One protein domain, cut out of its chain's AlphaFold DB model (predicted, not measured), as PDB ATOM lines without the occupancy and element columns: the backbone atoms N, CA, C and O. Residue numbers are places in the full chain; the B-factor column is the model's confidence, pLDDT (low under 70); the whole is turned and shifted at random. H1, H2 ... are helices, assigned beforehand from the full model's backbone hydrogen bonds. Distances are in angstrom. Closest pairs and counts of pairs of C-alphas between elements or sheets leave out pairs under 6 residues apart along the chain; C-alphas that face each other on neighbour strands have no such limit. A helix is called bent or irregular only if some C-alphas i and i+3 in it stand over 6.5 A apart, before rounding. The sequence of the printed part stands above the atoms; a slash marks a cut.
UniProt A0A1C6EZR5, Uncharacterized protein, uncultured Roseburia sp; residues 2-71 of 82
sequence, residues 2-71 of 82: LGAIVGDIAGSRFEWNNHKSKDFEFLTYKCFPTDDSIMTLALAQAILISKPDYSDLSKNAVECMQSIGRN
ATOM      1  N   LEU A   2     144.358 144.021 166.867       94.62
ATOM      2  CA  LEU A   2     145.122 145.092 167.540       94.62
ATOM      3  C   LEU A   2     146.535 145.311 166.977       94.62
ATOM      4  O   LEU A   2     146.899 146.443 166.705       94.62
ATOM      5  N   GLY A   3     147.303 144.245 166.729       96.06
ATOM      6  CA  GLY A   3     148.636 144.382 166.125       96.06
ATOM      7  C   GLY A   3     148.622 144.987 164.716       96.06
ATOM      8  O   GLY A   3     149.515 145.755 164.389       96.06
ATOM      9  N   ALA A   4     147.597 144.691 163.909       96.31
ATOM     10  CA  ALA A   4     147.438 145.276 162.577       96.31
ATOM     11  C   ALA A   4     147.086 146.767 162.667       96.31
ATOM     12  O   ALA A   4     147.713 147.570 161.998       96.31
ATOM     13  N   ILE A   5     146.172 147.136 163.571       96.44
ATOM     14  CA  ILE A   5     145.789 148.536 163.820       96.44
ATOM     15  C   ILE A   5     146.981 149.344 164.350       96.44
ATOM     16  O   ILE A   5     147.225 150.464 163.919       96.44
ATOM     17  N   VAL A   6     147.760 148.778 165.275       96.50
ATOM     18  CA  VAL A   6     148.978 149.429 165.782       96.50
ATOM     19  C   VAL A   6     150.019 149.580 164.672       96.50
ATOM     20  O   VAL A   6     150.668 150.620 164.595       96.50
ATOM     21  N   GLY A   7     150.173 148.566 163.816       95.00
ATOM     22  CA  GLY A   7     151.065 148.613 162.659       95.00
ATOM     23  C   GLY A   7     150.671 149.696 161.657       95.00
ATOM     24  O   GLY A   7     151.537 150.451 161.230       95.00
ATOM     25  N   ASP A   8     149.379 149.810 161.359       96.25
ATOM     26  CA  ASP A   8     148.806 150.866 160.525       96.25
ATOM     27  C   ASP A   8     149.085 152.260 161.118       96.25
ATOM     28  O   ASP A   8     149.779 153.073 160.509       96.25
ATOM     29  N   ILE A   9     148.696 152.502 162.375       95.44
ATOM     30  CA  ILE A   9     148.914 153.792 163.055       95.44
ATOM     31  C   ILE A   9     150.401 154.184 163.086       95.44
ATOM     32  O   ILE A   9     150.754 155.334 162.818       95.44
ATOM     33  N   ALA A  10     151.289 153.251 163.439       95.31
ATOM     34  CA  ALA A  10     152.727 153.519 163.483       95.31
ATOM     35  C   ALA A  10     153.320 153.726 162.075       95.31
ATOM     36  O   ALA A  10     154.262 154.509 161.904       95.31
ATOM     37  N   GLY A  11     152.769 153.029 161.079       93.81
ATOM     38  CA  GLY A  11     153.183 153.054 159.680       93.81
ATOM     39  C   GLY A  11     152.707 154.278 158.899       93.81
ATOM     40  O   GLY A  11     153.423 154.716 157.999       93.81
ATOM     41  N   SER A  12     151.567 154.872 159.264       93.75
ATOM     42  CA  SER A  12     150.862 155.874 158.446       93.75
ATOM     43  C   SER A  12     151.727 157.074 158.050       93.75
ATOM     44  O   SER A  12     151.726 157.528 156.908       93.75
ATOM     45  N   ARG A  13     152.588 157.546 158.955       92.50
ATOM     46  CA  ARG A  13     153.501 158.673 158.686       92.50
ATOM     47  C   ARG A  13     154.581 158.390 157.627       92.50
ATOM     48  O   ARG A  13     155.277 159.322 157.220       92.50
ATOM     49  N   PHE A  14     154.770 157.132 157.230       92.00
ATOM     50  CA  PHE A  14     155.794 156.693 156.279       92.00
ATOM     51  C   PHE A  14     155.245 156.362 154.885       92.00
ATOM     52  O   PHE A  14     156.044 156.141 153.977       92.00
ATOM     53  N   GLU A  15     153.923 156.368 154.690       82.00
ATOM     54  CA  GLU A  15     153.236 155.904 153.470       82.00
ATOM     55  C   GLU A  15     153.716 156.603 152.180       82.00
ATOM     56  O   GLU A  15     153.820 155.990 151.121       82.00
ATOM     57  N   TRP A  16     154.147 157.862 152.294       81.88
ATOM     58  CA  TRP A  16     154.700 158.659 151.187       81.88
ATOM     59  C   TRP A  16     156.148 159.106 151.428       81.88
ATOM     60  O   TRP A  16     156.736 159.813 150.611       81.88
ATOM     61  N   ASN A  17     156.737 158.684 152.549       84.69
ATOM     62  CA  ASN A  17     158.077 159.049 153.008       84.69
ATOM     63  C   ASN A  17     158.771 157.811 153.582       84.69
ATOM     64  O   ASN A  17     158.933 157.662 154.794       84.69
ATOM     65  N   ASN A  18     159.154 156.907 152.682       84.00
ATOM     66  CA  ASN A  18     159.713 155.606 153.030       84.00
ATOM     67  C   ASN A  18     160.901 155.706 154.000       84.00
ATOM     68  O   ASN A  18     161.921 156.325 153.697       84.00
ATOM     69  N   HIS A  19     160.811 154.976 155.113       87.19
ATOM     70  CA  HIS A  19     161.885 154.803 156.092       87.19
ATOM     71  C   HIS A  19     162.156 153.312 156.287       87.19
ATOM     72  O   HIS A  19     161.319 152.584 156.809       87.19
ATOM     73  N   LYS A  20     163.316 152.828 155.833       85.94
ATOM     74  CA  LYS A  20     163.659 151.390 155.869       85.94
ATOM     75  C   LYS A  20     164.402 150.962 157.138       85.94
ATOM     76  O   LYS A  20     164.672 149.775 157.315       85.94
ATOM     77  N   SER A  21     164.775 151.913 157.994       90.75
ATOM     78  CA  SER A  21     165.439 151.612 159.262       90.75
ATOM     79  C   SER A  21     164.426 151.117 160.293       90.75
ATOM     80  O   SER A  21     163.281 151.556 160.317       90.75
ATOM     81  N   LYS A  22     164.872 150.220 161.176       87.62
ATOM     82  CA  LYS A  22     164.108 149.803 162.363       87.62
ATOM     83  C   LYS A  22     164.265 150.777 163.533       87.62
ATOM     84  O   LYS A  22     163.569 150.637 164.529       87.62
ATOM     85  N   ASP A  23     165.183 151.730 163.406       93.75
ATOM     86  CA  ASP A  23     165.376 152.808 164.365       93.75
ATOM     87  C   ASP A  23     164.461 153.980 163.997       93.75
ATOM     88  O   ASP A  23     164.697 154.704 163.021       93.75
ATOM     89  N   PHE A  24     163.349 154.087 164.719       92.88
ATOM     90  CA  PHE A  24     162.377 155.164 164.609       92.88
ATOM     91  C   PHE A  24     161.558 155.273 165.895       92.88
ATOM     92  O   PHE A  24     161.347 154.297 166.613       92.88
ATOM     93  N   GLU A  25     161.035 156.465 166.167       94.06
ATOM     94  CA  GLU A  25     160.134 156.671 167.300       94.06
ATOM     95  C   GLU A  25     158.801 155.959 167.053       94.06
ATOM     96  O   GLU A  25     158.106 156.288 166.095       94.06
ATOM     97  N   PHE A  26     158.446 154.980 167.883       93.12
ATOM     98  CA  PHE A  26     157.346 154.059 167.592       93.12
ATOM     99  C   PHE A  26     155.977 154.741 167.408       93.12
ATOM    100  O   PHE A  26     155.245 154.383 166.491       93.12
ATOM    101  N   LEU A  27     155.649 155.740 168.234       94.81
ATOM    102  CA  LEU A  27     154.404 156.508 168.154       94.81
ATOM    103  C   LEU A  27     154.700 157.999 168.265       94.81
ATOM    104  O   LEU A  27     155.481 158.416 169.112       94.81
ATOM    105  N   THR A  28     154.038 158.803 167.436       94.00
ATOM    106  CA  THR A  28     154.145 160.270 167.456       94.00
ATOM    107  C   THR A  28     152.785 160.905 167.213       94.00
ATOM    108  O   THR A  28     151.868 160.241 166.744       94.00
ATOM    109  N   TYR A  29     152.660 162.215 167.437       93.94
ATOM    110  CA  TYR A  29     151.432 162.965 167.130       93.94
ATOM    111  C   TYR A  29     151.055 162.973 165.635       93.94
ATOM    112  O   TYR A  29     149.968 163.417 165.283       93.94
ATOM    113  N   LYS A  30     151.957 162.522 164.753       92.44
ATOM    114  CA  LYS A  30     151.722 162.384 163.308       92.44
ATOM    115  C   LYS A  30     151.110 161.036 162.921       92.44
ATOM    116  O   LYS A  30     150.810 160.840 161.753       92.44
ATOM    117  N   CYS A  31     151.008 160.100 163.861       94.81
ATOM    118  CA  CYS A  31     150.421 158.787 163.640       94.81
ATOM    119  C   CYS A  31     148.892 158.883 163.689       94.81
ATOM    120  O   CYS A  31     148.336 159.549 164.563       94.81
ATOM    121  N   PHE A  32     148.218 158.194 162.776       94.12
ATOM    122  CA  PHE A  32     146.757 158.151 162.678       94.12
ATOM    123  C   PHE A  32     146.332 156.842 161.999       94.12
ATOM    124  O   PHE A  32     147.110 156.319 161.205       94.12
ATOM    125  N   PRO A  33     145.148 156.288 162.316       94.56
ATOM    126  CA  PRO A  33     144.631 155.117 161.613       94.56
ATOM    127  C   PRO A  33     144.253 155.480 160.171       94.56
ATOM    128  O   PRO A  33     143.673 156.545 159.941       94.56
ATOM    129  N   THR A  34     144.548 154.589 159.229       94.88
ATOM    130  CA  THR A  34     144.240 154.771 157.804       94.88
ATOM    131  C   THR A  34     143.032 153.936 157.385       94.88
ATOM    132  O   THR A  34     142.402 153.242 158.199       94.88
ATOM    133  N   ASP A  35     142.695 154.006 156.099       93.38
ATOM    134  CA  ASP A  35     141.691 153.174 155.457       93.38
ATOM    135  C   ASP A  35     141.899 151.678 155.713       93.38
ATOM    136  O   ASP A  35     140.901 150.972 155.868       93.38
ATOM    137  N   ASP A  36     143.137 151.208 155.893       94.69
ATOM    138  CA  ASP A  36     143.428 149.825 156.289       94.69
ATOM    139  C   ASP A  36     142.695 149.434 157.582       94.69
ATOM    140  O   ASP A  36     141.985 148.416 157.635       94.69
ATOM    141  N   SER A  37     142.810 150.247 158.640       96.56
ATOM    142  CA  SER A  37     142.103 149.998 159.902       96.56
ATOM    143  C   SER A  37     140.596 150.189 159.761       96.56
ATOM    144  O   SER A  37     139.829 149.374 160.288       96.56
ATOM    145  N   ILE A  38     140.158 151.240 159.057       96.19
ATOM    146  CA  ILE A  38     138.727 151.544 158.895       96.19
ATOM    147  C   ILE A  38     138.018 150.414 158.132       96.19
ATOM    148  O   ILE A  38     136.979 149.922 158.582       96.19
ATOM    149  N   MET A  39     138.595 149.937 157.027       96.06
ATOM    150  CA  MET A  39     138.034 148.853 156.216       96.06
ATOM    151  C   MET A  39     138.131 147.494 156.902       96.06
ATOM    152  O   MET A  39     137.188 146.702 156.828       96.06
ATOM    153  N   THR A  40     139.211 147.237 157.643       97.00
ATOM    154  CA  THR A  40     139.319 146.024 158.468       97.00
ATOM    155  C   THR A  40     138.189 145.953 159.494       97.00
ATOM    156  O   THR A  40     137.561 144.903 159.657       97.00
ATOM    157  N   LEU A  41     137.888 147.065 160.176       97.12
ATOM    158  CA  LEU A  41     136.778 147.131 161.129       97.12
ATOM    159  C   LEU A  41     135.415 147.017 160.439       97.12
ATOM    160  O   LEU A  41     134.524 146.355 160.972       97.12
ATOM    161  N   ALA A  42     135.260 147.590 159.245       97.06
ATOM    162  CA  ALA A  42     134.036 147.451 158.467       97.06
ATOM    163  C   ALA A  42     133.747 145.996 158.072       97.06
ATOM    164  O   ALA A  42     132.619 145.525 158.224       97.06
ATOM    165  N   LEU A  43     134.768 145.248 157.647       97.88
ATOM    166  CA  LEU A  43     134.626 143.819 157.361       97.88
ATOM    167  C   LEU A  43     134.385 142.992 158.625       97.88
ATOM    168  O   LEU A  43     133.565 142.077 158.603       97.88
ATOM    169  N   ALA A  44     135.039 143.327 159.742       97.88
ATOM    170  CA  ALA A  44     134.757 142.681 161.022       97.88
ATOM    171  C   ALA A  44     133.283 142.864 161.422       97.88
ATOM    172  O   ALA A  44     132.629 141.905 161.827       97.88
ATOM    173  N   GLN A  45     132.736 144.069 161.238       97.94
ATOM    174  CA  GLN A  45     131.324 144.351 161.481       97.94
ATOM    175  C   GLN A  45     130.409 143.535 160.561       97.94
ATOM    176  O   GLN A  45     129.433 142.968 161.051       97.94
ATOM    177  N   ALA A  46     130.737 143.435 159.268       98.38
ATOM    178  CA  ALA A  46     129.971 142.652 158.299       98.38
ATOM    179  C   ALA A  46     129.909 141.163 158.674       98.38
ATOM    180  O   ALA A  46     128.833 140.571 158.658       98.38
ATOM    181  N   ILE A  47     131.040 140.579 159.088       98.25
ATOM    182  CA  ILE A  47     131.115 139.181 159.543       98.25
ATOM    183  C   ILE A  47     130.224 138.950 160.770       98.25
ATOM    184  O   ILE A  47     129.561 137.921 160.850       98.25
ATOM    185  N   LEU A  48     130.187 139.901 161.711       98.06
ATOM    186  CA  LEU A  48     129.398 139.779 162.941       98.06
ATOM    187  C   LEU A  48     127.883 139.844 162.711       98.06
ATOM    188  O   LEU A  48     127.137 139.239 163.479       98.06
ATOM    189  N   ILE A  49     127.422 140.597 161.708       98.06
ATOM    190  CA  ILE A  49     125.981 140.783 161.436       98.06
ATOM    191  C   ILE A  49     125.441 139.820 160.385       98.06
ATOM    192  O   ILE A  49     124.226 139.679 160.252       98.06
ATOM    193  N   SER A  50     126.329 139.190 159.621       98.38
ATOM    194  CA  SER A  50     125.953 138.214 158.613       98.38
ATOM    195  C   SER A  50     125.348 136.953 159.201       98.38
ATOM    196  O   SER A  50     125.576 136.572 160.351       98.38
ATOM    197  N   LYS A  51     124.575 136.271 158.359       97.88
ATOM    198  CA  LYS A  51     124.015 134.964 158.693       97.88
ATOM    199  C   LYS A  51     125.125 133.944 158.978       97.88
ATOM    200  O   LYS A  51     126.212 134.056 158.413       97.88
ATOM    201  N   PRO A  52     124.831 132.880 159.749       96.94
ATOM    202  CA  PRO A  52     125.794 131.807 160.018       96.94
ATOM    203  C   PRO A  52     126.331 131.102 158.762       96.94
ATOM    204  O   PRO A  52     127.413 130.526 158.802       96.94
ATOM    205  N   ASP A  53     125.570 131.128 157.662       96.94
ATOM    206  CA  ASP A  53     125.962 130.567 156.365       96.94
ATOM    207  C   ASP A  53     126.700 131.568 155.458       96.94
ATOM    208  O   ASP A  53     127.092 131.216 154.347       96.94
ATOM    209  N   TYR A  54     126.876 132.811 155.919       96.56
ATOM    210  CA  TYR A  54     127.497 133.926 155.201       96.56
ATOM    211  C   TYR A  54     126.876 134.238 153.829       96.56
ATOM    212  O   TYR A  54     127.490 134.930 153.014       96.56
ATOM    213  N   SER A  55     125.642 133.793 153.571       97.94
ATOM    214  CA  SER A  55     124.954 134.015 152.289       97.94
ATOM    215  C   SER A  55     124.723 135.496 151.969       97.94
ATOM    216  O   SER A  55     124.604 135.868 150.803       97.94
ATOM    217  N   ASP A  56     124.691 136.354 152.990       98.06
ATOM    218  CA  ASP A  56     124.553 137.808 152.873       98.06
ATOM    219  C   ASP A  56     125.859 138.585 153.112       98.06
ATOM    220  O   ASP A  56     125.850 139.814 153.041       98.06
ATOM    221  N   LEU A  57     126.992 137.903 153.328       98.31
ATOM    222  CA  LEU A  57     128.269 138.542 153.668       98.31
ATOM    223  C   LEU A  57     128.745 139.521 152.604       98.31
ATOM    224  O   LEU A  57     129.191 140.609 152.943       98.31
ATOM    225  N   SER A  58     128.619 139.173 151.325       98.00
ATOM    226  CA  SER A  58     129.016 140.072 150.233       98.00
ATOM    227  C   SER A  58     128.238 141.392 150.273       98.00
ATOM    228  O   SER A  58     128.819 142.472 150.183       98.00
ATOM    229  N   LYS A  59     126.921 141.313 150.504       98.19
ATOM    230  CA  LYS A  59     126.062 142.492 150.628       98.19
ATOM    231  C   LYS A  59     126.435 143.313 151.868       98.19
ATOM    232  O   LYS A  59     126.669 144.513 151.752       98.19
ATOM    233  N   ASN A  60     126.539 142.659 153.024       98.31
ATOM    234  CA  ASN A  60     126.859 143.323 154.287       98.31
ATOM    235  C   ASN A  60     128.262 143.946 154.265       98.31
ATOM    236  O   ASN A  60     128.451 145.028 154.806       98.31
ATOM    237  N   ALA A  61     129.235 143.317 153.602       98.06
ATOM    238  CA  ALA A  61     130.579 143.862 153.436       98.06
ATOM    239  C   ALA A  61     130.547 145.203 152.696       98.06
ATOM    240  O   ALA A  61     131.096 146.181 153.196       98.06
ATOM    241  N   VAL A  62     129.849 145.281 151.557       96.81
ATOM    242  CA  VAL A  62     129.708 146.535 150.797       96.81
ATOM    243  C   VAL A  62     128.995 147.601 151.631       96.81
ATOM    244  O   VAL A  62     129.469 148.735 151.712       96.81
ATOM    245  N   GLU A  63     127.888 147.249 152.288       96.88
ATOM    246  CA  GLU A  63     127.122 148.186 153.119       96.88
ATOM    247  C   GLU A  63     127.940 148.706 154.313       96.88
ATOM    248  O   GLU A  63     127.956 149.913 154.576       96.88
ATOM    249  N   CYS A  64     128.669 147.834 155.014       97.50
ATOM    250  CA  CYS A  64     129.539 148.220 156.124       97.50
ATOM    251  C   CYS A  64     130.718 149.074 155.652       97.50
ATOM    252  O   CYS A  64     130.974 150.118 156.248       97.50
ATOM    253  N   MET A  65     131.409 148.687 154.575       95.12
ATOM    254  CA  MET A  65     132.541 149.457 154.038       95.12
ATOM    255  C   MET A  65     132.111 150.863 153.617       95.12
ATOM    256  O   MET A  65     132.774 151.835 153.967       95.12
ATOM    257  N   GLN A  66     130.962 150.997 152.949       93.38
ATOM    258  CA  GLN A  66     130.436 152.306 152.565       93.38
ATOM    259  C   GLN A  66     129.963 153.131 153.768       93.38
ATOM    260  O   GLN A  66     130.267 154.318 153.853       93.38
ATOM    261  N   SER A  67     129.195 152.540 154.687       94.38
ATOM    262  CA  SER A  67     128.631 153.277 155.829       94.38
ATOM    263  C   SER A  67     129.698 153.726 156.823       94.38
ATOM    264  O   SER A  67     129.656 154.864 157.284       94.38
ATOM    265  N   ILE A  68     130.667 152.863 157.130       94.44
ATOM    266  CA  ILE A  68     131.770 153.184 158.034       94.44
ATOM    267  C   ILE A  68     132.782 154.072 157.316       94.44
ATOM    268  O   ILE A  68     133.165 155.101 157.867       94.44
ATOM    269  N   GLY A  69     133.161 153.734 156.080       92.12
ATOM    270  CA  GLY A  69     134.182 154.466 155.335       92.12
ATOM    271  C   GLY A  69     133.825 155.927 155.069       92.12
ATOM    272  O   GLY A  69     134.676 156.801 155.227       92.12
ATOM    273  N   ARG A  70     132.547 156.224 154.784       91.00
ATOM    274  CA  ARG A  70     132.046 157.600 154.583       91.00
ATOM    275  C   ARG A  70     132.184 158.506 155.809       91.00
ATOM    276  O   ARG A  70     132.172 159.722 155.644       91.00
ATOM    277  N   ASN A  71     132.330 157.952 157.014       91.38
ATOM    278  CA  ASN A  71     132.584 158.751 158.219       91.38
ATOM    279  C   ASN A  71     134.046 159.220 158.320       91.38
ATOM    280  O   ASN A  71     134.349 160.072 159.153       91.38
TER     281      ASN A  71
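AT A GLANCE: This is residues 2 to 71 of the 82 residues of an uncharacterized protein of uncultured Roseburia sp (UniProt A0A1C6EZR5). Three helices make a loose rod: H2 runs from near the middle of the rod toward one end, H3 folds back on H2 at a slant in that same half, and H1 lies toward the other end, meeting H2 just at residues 36 to 37. The long link from H1 to H2 loops out past H1 and makes that far end of the rod. The printed part has 70 residues with three named helices, H1, H2 and H3 in chain order, and no named strand; the class is all helix. The radius of gyration of the C-alphas is 15.4 A, and the spans are 46 by 22 by 17 A.

HOW THE PARTS SIT: Begin with H2, residues 35 to 49, the longest helix. H3, residues 57 to 69, touches it and forms a helical hairpin with it, opposite ways at a steep tilt of 44 degrees; look at the closest C-alphas, those of Ala 46 and Ala 61, 5.0 A apart. H1, residues 2 to 14, touches H2 with residues 4 to 8 alone, and H2 touches H1 with residues 36 to 37 alone. Their closest C-alphas, those of Ile 5 and Ser 37, are 5.6 A apart. H1 and H2 are a helical hairpin too, opposite ways at a shallow tilt of 24 degrees. H1 and H3 are apart. Every O i to N i+4 pair is within hydrogen-bond range in H2 and H3, against 7 of 9 in H1.

IN THESE COORDINATES: Find C-alpha 35 at (141.691, 153.174, 155.457); from there H2 runs 20.9 A to C-alpha 49 at (125.981, 140.783, 161.436). H3 runs 17.1 A from Leu 57 to Gly 69, whose C-alpha is at (134.182, 154.466, 155.335). H1 starts at C-alpha 2, (145.122, 145.092, 167.540), and spans 19.4 A to Phe 14; it is irregular, with C-alphas 10 and 13 standing 7.1 A apart.

THE WHOLE: Look at Asp 23 and Ser 55 for the two C-alphas farthest apart, 46.2 A. The link from H1 to H2, residues 15 to 34, is long, and the link from H2 to H3 is short. The printed part has no cut; its mean pLDDT is 94.5, and no printed residue is under 70.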